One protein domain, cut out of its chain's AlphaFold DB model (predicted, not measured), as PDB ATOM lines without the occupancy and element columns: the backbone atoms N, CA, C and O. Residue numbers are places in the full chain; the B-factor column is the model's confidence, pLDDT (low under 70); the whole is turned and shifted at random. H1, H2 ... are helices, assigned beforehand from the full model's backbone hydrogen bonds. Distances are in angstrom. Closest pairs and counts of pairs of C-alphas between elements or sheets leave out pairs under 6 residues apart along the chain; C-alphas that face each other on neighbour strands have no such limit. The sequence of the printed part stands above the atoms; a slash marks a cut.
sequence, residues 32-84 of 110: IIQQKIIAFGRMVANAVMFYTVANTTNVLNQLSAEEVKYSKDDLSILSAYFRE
ATOM      1  N   ILE A  32     156.536 197.904 230.440       88.25
ATOM      2  CA  ILE A  32     157.031 196.858 229.534       88.25
ATOM      3  C   ILE A  32     158.505 196.560 229.827       88.25
ATOM      4  O   ILE A  32     158.912 195.399 229.871       88.25
ATOM      5  N   ILE A  33     159.317 197.599 230.036       83.75
ATOM      6  CA  ILE A  33     160.741 197.441 230.362       83.75
ATOM      7  C   ILE A  33     160.895 196.829 231.762       83.75
ATOM      8  O   ILE A  33     161.662 195.883 231.929       83.75
ATOM      9  N   GLN A  34     160.107 197.287 232.738       85.81
ATOM     10  CA  GLN A  34     160.081 196.730 234.096       85.81
ATOM     11  C   GLN A  34     159.769 195.229 234.104       85.81
ATOM     12  O   GLN A  34     160.497 194.444 234.712       85.81
ATOM     13  N   GLN A  35     158.731 194.804 233.380       88.12
ATOM     14  CA  GLN A  35     158.366 193.389 233.285       88.12
ATOM     15  C   GLN A  35     159.481 192.540 232.666       88.12
ATOM     16  O   GLN A  35     159.725 191.427 233.132       88.12
ATOM     17  N   LYS A  36     160.190 193.060 231.655       88.31
ATOM     18  CA  LYS A  36     161.337 192.364 231.052       88.31
ATOM     19  C   LYS A  36     162.483 192.190 232.043       88.31
ATOM     20  O   LYS A  36     163.039 191.099 232.111       88.31
ATOM     21  N   ILE A  37     162.799 193.224 232.824       85.06
ATOM     22  CA  ILE A  37     163.842 193.162 233.861       85.06
ATOM     23  C   ILE A  37     163.489 192.095 234.903       85.06
ATOM     24  O   ILE A  37     164.311 191.228 235.187       85.06
ATOM     25  N   ILE A  38     162.251 192.100 235.408       87.06
ATOM     26  CA  ILE A  38     161.784 191.121 236.402       87.06
ATOM     27  C   ILE A  38     161.838 189.694 235.836       87.06
ATOM     28  O   ILE A  38     162.339 188.780 236.495       87.06
ATOM     29  N   ALA A  39     161.334 189.486 234.617       90.50
ATOM     30  CA  ALA A  39     161.325 188.170 233.982       90.50
ATOM     31  C   ALA A  39     162.745 187.644 233.733       90.50
ATOM     32  O   ALA A  39     163.036 186.483 234.022       90.50
ATOM     33  N   PHE A  40     163.640 188.508 233.250       89.06
ATOM     34  CA  PHE A  40     165.036 188.163 233.021       89.06
ATOM     35  C   PHE A  40     165.768 187.840 234.329       89.06
ATOM     36  O   PHE A  40     166.426 186.806 234.414       89.06
ATOM     37  N   GLY A  41     165.596 188.660 235.373       89.31
ATOM     38  CA  GLY A  41     166.198 188.424 236.688       89.31
ATOM     39  C   GLY A  41     165.790 187.072 237.276       89.31
ATOM     40  O   GLY A  41     166.647 186.291 237.685       89.31
ATOM     41  N   ARG A  42     164.495 186.737 237.212       91.25
ATOM     42  CA  ARG A  42     163.978 185.422 237.635       91.25
ATOM     43  C   ARG A  42     164.577 184.267 236.834       91.25
ATOM     44  O   ARG A  42     164.923 183.240 237.411       91.25
ATOM     45  N   MET A  43     164.704 184.423 235.516       93.62
ATOM     46  CA  MET A  43     165.303 183.400 234.655       93.62
ATOM     47  C   MET A  43     166.768 183.142 235.030       93.62
ATOM     48  O   MET A  43     167.163 181.987 235.184       93.62
ATOM     49  N   VAL A  44     167.558 184.204 235.203       90.44
ATOM     50  CA  VAL A  44     168.976 184.104 235.580       90.44
ATOM     51  C   VAL A  44     169.126 183.490 236.969       90.44
ATOM     52  O   VAL A  44     169.925 182.572 237.136       90.44
ATOM     53  N   ALA A  45     168.321 183.925 237.942       91.31
ATOM     54  CA  ALA A  45     168.320 183.353 239.286       91.31
ATOM     55  C   ALA A  45     168.065 181.838 239.254       91.31
ATOM     56  O   ALA A  45     168.857 181.074 239.800       91.31
ATOM     57  N   ASN A  46     167.032 181.391 238.531       93.00
ATOM     58  CA  ASN A  46     166.729 179.965 238.389       93.00
ATOM     59  C   ASN A  46     167.875 179.180 237.732       93.00
ATOM     60  O   ASN A  46     168.191 178.075 238.171       93.00
ATOM     61  N   ALA A  47     168.515 179.738 236.700       91.56
ATOM     62  CA  ALA A  47     169.645 179.094 236.030       91.56
ATOM     63  C   ALA A  47     170.852 178.924 236.967       91.56
ATOM     64  O   ALA A  47     171.496 177.872 236.971       91.56
ATOM     65  N   VAL A  48     171.141 179.932 237.791       90.81
ATOM     66  CA  VAL A  48     172.261 179.878 238.736       90.81
ATOM     67  C   VAL A  48     171.958 178.962 239.916       90.81
ATOM     68  O   VAL A  48     172.804 178.145 240.269       90.81
ATOM     69  N   MET A  49     170.741 179.000 240.463       91.56
ATOM     70  CA  MET A  49     170.295 178.038 241.478       91.56
ATOM     71  C   MET A  49     170.424 176.600 240.981       91.56
ATOM     72  O   MET A  49     170.924 175.735 241.696       91.56
ATOM     73  N   PHE A  50     170.002 176.346 239.741       90.94
ATOM     74  CA  PHE A  50     170.125 175.033 239.122       90.94
ATOM     75  C   PHE A  50     171.585 174.581 239.036       90.94
ATOM     76  O   PHE A  50     171.902 173.461 239.430       90.94
ATOM     77  N   TYR A  51     172.479 175.462 238.583       88.94
ATOM     78  CA  TYR A  51     173.912 175.184 238.539       88.94
ATOM     79  C   TYR A  51     174.489 174.875 239.928       88.94
ATOM     80  O   TYR A  51     175.209 173.888 240.084       88.94
ATOM     81  N   THR A  52     174.133 175.666 240.945       90.12
ATOM     82  CA  THR A  52     174.559 175.450 242.335       90.12
ATOM     83  C   THR A  52     174.112 174.084 242.845       90.12
ATOM     84  O   THR A  52     174.934 173.326 243.351       90.12
ATOM     85  N   VAL A  53     172.834 173.735 242.677       90.31
ATOM     86  CA  VAL A  53     172.297 172.445 243.137       90.31
ATOM     87  C   VAL A  53     172.938 171.281 242.385       90.31
ATOM     88  O   VAL A  53     173.355 170.318 243.016       90.31
ATOM     89  N   ALA A  54     173.076 171.379 241.062       89.88
ATOM     90  CA  ALA A  54     173.742 170.362 240.251       89.88
ATOM     91  C   ALA A  54     175.187 170.112 240.710       89.88
ATOM     92  O   ALA A  54     175.607 168.963 240.855       89.88
ATOM     93  N   ASN A  55     175.935 171.184 240.976       88.25
ATOM     94  CA  ASN A  55     177.302 171.084 241.467       88.25
ATOM     95  C   ASN A  55     177.367 170.430 242.853       88.25
ATOM     96  O   ASN A  55     178.142 169.501 243.067       88.25
ATOM     97  N   THR A  56     176.517 170.872 243.780       89.50
ATOM     98  CA  THR A  56     176.448 170.299 245.128       89.50
ATOM     99  C   THR A  56     176.080 168.816 245.086       89.50
ATOM    100  O   THR A  56     176.717 168.019 245.766       89.50
ATOM    101  N   THR A  57     175.125 168.411 244.243       90.75
ATOM    102  CA  THR A  57     174.767 166.997 244.042       90.75
ATOM    103  C   THR A  57     175.952 166.172 243.547       90.75
ATOM    104  O   THR A  57     176.204 165.093 244.075       90.75
ATOM    105  N   ASN A  58     176.724 166.684 242.584       89.88
ATOM    106  CA  ASN A  58     177.921 165.996 242.101       89.88
ATOM    107  C   ASN A  58     178.958 165.788 243.211       89.88
ATOM    108  O   ASN A  58     179.498 164.691 243.338       89.88
ATOM    109  N   VAL A  59     179.210 166.816 244.025       89.56
ATOM    110  CA  VAL A  59     180.144 166.722 245.158       89.56
ATOM    111  C   VAL A  59     179.637 165.722 246.199       89.56
ATOM    112  O   VAL A  59     180.406 164.888 246.663       89.56
ATOM    113  N   LEU A  60     178.340 165.729 246.521       90.88
ATOM    114  CA  LEU A  60     177.749 164.752 247.444       90.88
ATOM    115  C   LEU A  60     177.871 163.312 246.928       90.88
ATOM    116  O   LEU A  60     178.123 162.401 247.713       90.88
ATOM    117  N   ASN A  61     177.740 163.100 245.618       90.19
ATOM    118  CA  ASN A  61     177.926 161.784 245.009       90.19
ATOM    119  C   ASN A  61     179.384 161.324 245.032       90.19
ATOM    120  O   ASN A  61     179.634 160.140 245.243       90.19
ATOM    121  N   GLN A  62     180.336 162.240 244.846       90.38
ATOM    122  CA  GLN A  62     181.761 161.942 245.009       90.38
ATOM    123  C   GLN A  62     182.069 161.544 246.457       90.38
ATOM    124  O   GLN A  62     182.658 160.492 246.680       90.38
ATOM    125  N   LEU A  63     181.567 162.307 247.433       91.56
ATOM    126  CA  LEU A  63     181.717 161.988 248.856       91.56
ATOM    127  C   LEU A  63     181.089 160.636 249.220       91.56
ATOM    128  O   LEU A  63     181.676 159.874 249.983       91.56
ATOM    129  N   SER A  64     179.926 160.308 248.650       89.31
ATOM    130  CA  SER A  64     179.304 158.995 248.862       89.31
ATOM    131  C   SER A  64     180.145 157.858 248.280       89.31
ATOM    132  O   SER A  64     180.242 156.806 248.901       89.31
ATOM    133  N   ALA A  65     180.775 158.060 247.117       90.06
ATOM    134  CA  ALA A  65     181.674 157.073 246.515       90.06
ATOM    135  C   ALA A  65     182.970 156.870 247.325       90.06
ATOM    136  O   ALA A  65     183.587 155.813 247.241       90.06
ATOM    137  N   GLU A  66     183.363 157.865 248.122       93.31
ATOM    138  CA  GLU A  66     184.475 157.804 249.080       93.31
ATOM    139  C   GLU A  66     184.054 157.246 250.457       93.31
ATOM    140  O   GLU A  66     184.826 157.310 251.413       93.31
ATOM    141  N   GLU A  67     182.831 156.712 250.581       90.69
ATOM    142  CA  GLU A  67     182.237 156.191 251.824       90.69
ATOM    143  C   GLU A  67     182.123 157.234 252.960       90.69
ATOM    144  O   GLU A  67     181.967 156.892 254.141       90.69
ATOM    145  N   VAL A  68     182.145 158.530 252.626       90.38
ATOM    146  CA  VAL A  68     181.956 159.620 253.590       90.38
ATOM    147  C   VAL A  68     180.474 159.746 253.935       90.38
ATOM    148  O   VAL A  68     179.634 160.099 253.106       90.38
ATOM    149  N   LYS A  69     180.142 159.498 255.204       87.44
ATOM    150  CA  LYS A  69     178.769 159.603 255.710       87.44
ATOM    151  C   LYS A  69     178.427 161.044 256.074       87.44
ATOM    152  O   LYS A  69     179.167 161.691 256.808       87.44
ATOM    153  N   TYR A  70     177.261 161.502 255.631       87.25
ATOM    154  CA  TYR A  70     176.675 162.789 256.005       87.25
ATOM    155  C   TYR A  70     175.246 162.591 256.526       87.25
ATOM    156  O   TYR A  70     174.484 161.751 256.034       87.25
ATOM    157  N   SER A  71     174.883 163.352 257.552       88.50
ATOM    158  CA  SER A  71     173.567 163.323 258.186       88.50
ATOM    159  C   SER A  71     172.560 164.216 257.450       88.50
ATOM    160  O   SER A  71     172.885 164.959 256.521       88.50
ATOM    161  N   LYS A  72     171.292 164.160 257.868       85.75
ATOM    162  CA  LYS A  72     170.268 165.085 257.364       85.75
ATOM    163  C   LYS A  72     170.539 166.526 257.811       85.75
ATOM    164  O   LYS A  72     170.218 167.447 257.062       85.75
ATOM    165  N   ASP A  73     171.139 166.707 258.984       88.00
ATOM    166  CA  ASP A  73     171.476 168.026 259.517       88.00
ATOM    167  C   ASP A  73     172.600 168.670 258.694       88.00
ATOM    168  O   ASP A  73     172.498 169.847 258.351       88.00
ATOM    169  N   ASP A  74     173.575 167.878 258.232       87.12
ATOM    170  CA  ASP A  74     174.646 168.341 257.333       87.12
ATOM    171  C   ASP A  74     174.117 168.797 255.967       87.12
ATOM    172  O   ASP A  74     174.685 169.680 255.332       87.12
ATOM    173  N   LEU A  75     173.006 168.224 255.498       86.38
ATOM    174  CA  LEU A  75     172.358 168.672 254.264       86.38
ATOM    175  C   LEU A  75     171.432 169.867 254.480       86.38
ATOM    176  O   LEU A  75     171.147 170.592 253.531       86.38
ATOM    177  N   SER A  76     170.939 170.066 255.704       85.38
ATOM    178  CA  SER A  76     169.962 171.116 256.014       85.38
ATOM    179  C   SER A  76     170.535 172.524 255.862       85.38
ATOM    180  O   SER A  76     169.789 173.461 255.584       85.38
ATOM    181  N   ILE A  77     171.857 172.656 255.999       85.12
ATOM    182  CA  ILE A  77     172.561 173.924 255.819       85.12
ATOM    183  C   ILE A  77     172.701 174.297 254.341       85.12
ATOM    184  O   ILE A  77     172.867 175.473 254.041       85.12
ATOM    185  N   LEU A  78     172.632 173.329 253.418       87.25
ATOM    186  CA  LEU A  78     172.835 173.573 251.993       87.25
ATOM    187  C   LEU A  78     171.674 174.384 251.417       87.25
ATOM    188  O   LEU A  78     170.503 174.042 251.586       87.25
ATOM    189  N   SER A  79     172.004 175.435 250.670       87.56
ATOM    190  CA  SER A  79     171.016 176.282 250.014       87.56
ATOM    191  C   SER A  79     171.350 176.499 248.546       87.56
ATOM    192  O   SER A  79     172.500 176.720 248.168       87.56
ATOM    193  N   ALA A  80     170.313 176.499 247.709       87.31
ATOM    194  CA  ALA A  80     170.425 176.905 246.309       87.31
ATOM    195  C   ALA A  80     170.754 178.403 246.154       87.31
ATOM    196  O   ALA A  80     171.184 178.820 245.082       87.31
ATOM    197  N   TYR A  81     170.561 179.194 247.218       87.75
ATOM    198  CA  TYR A  81     170.794 180.638 247.260       87.75
ATOM    199  C   TYR A  81     172.190 181.024 247.763       87.75
ATOM    200  O   TYR A  81     172.436 182.209 247.988       87.75
ATOM    201  N   PHE A  82     173.088 180.054 247.987       85.56
ATOM    202  CA  PHE A  82     174.464 180.351 248.387       85.56
ATOM    203  C   PHE A  82     175.142 181.287 247.387       85.56
ATOM    204  O   PHE A  82     174.970 181.168 246.174       85.56
ATOM    205  N   ARG A  83     175.873 182.257 247.935       87.31
ATOM    206  CA  ARG A  83     176.453 183.393 247.202       87.31
ATOM    207  C   ARG A  83     177.965 183.246 247.072       87.31
ATOM    208  O   ARG A  83     178.560 183.718 246.111       87.31
ATOM    209  N   GLU A  84     178.570 182.574 248.041       82.44
ATOM    210  CA  GLU A  84     180.005 182.417 248.260       82.44
ATOM    211  C   GLU A  84     180.678 181.578 247.167       82.44
ATOM    212  O   GLU A  84     181.852 181.771 246.865       82.44
TER     213      GLU A  84
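Overview. This is residues 32 to 84 of the 110 residues of the protein "DDE_Tnp_Tn3 domain-containing protein" of Legionella pneumophila (UniProt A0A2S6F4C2). One long, straight helix, H1, makes the length of the model; after it the chain folds back, through the short helix H2, toward the middle of H1, and residues 32 to 44 of H1 stick out free. The printed part has 53 residues, with two named helices, H1 then H2, and no named strand; the class is all helix. It is extended, a rod spanning 53 by 19 by 16 A, with a radius of gyration of the C-alphas of 15.6 A.

Along the chain. H1, residues 32 to 65, runs 49.8 A from C-alpha 32 at (157.031, 196.858, 229.534) to C-alpha 65 at (181.674, 157.073, 246.515). H2, residues 72 to 76, ends at C-alpha 76 at (169.962, 171.116, 256.014).

Arrangement. H1 and H2 are apart, with no C-alpha of the one within 8 A of the other. A short link of 6 residues joins them. In H1 and H2 every O i to N i+4 pair is within hydrogen-bond range. Residues 61 to 67, of which 61 to 65 belong to H1, also stand free.

Size, cuts and confidence. The two C-alphas farthest apart, those of Ile 32 and Glu 67, are 52.8 A apart. The printed part has no cut. Its mean pLDDT is 88.9, and no printed residue is under 70.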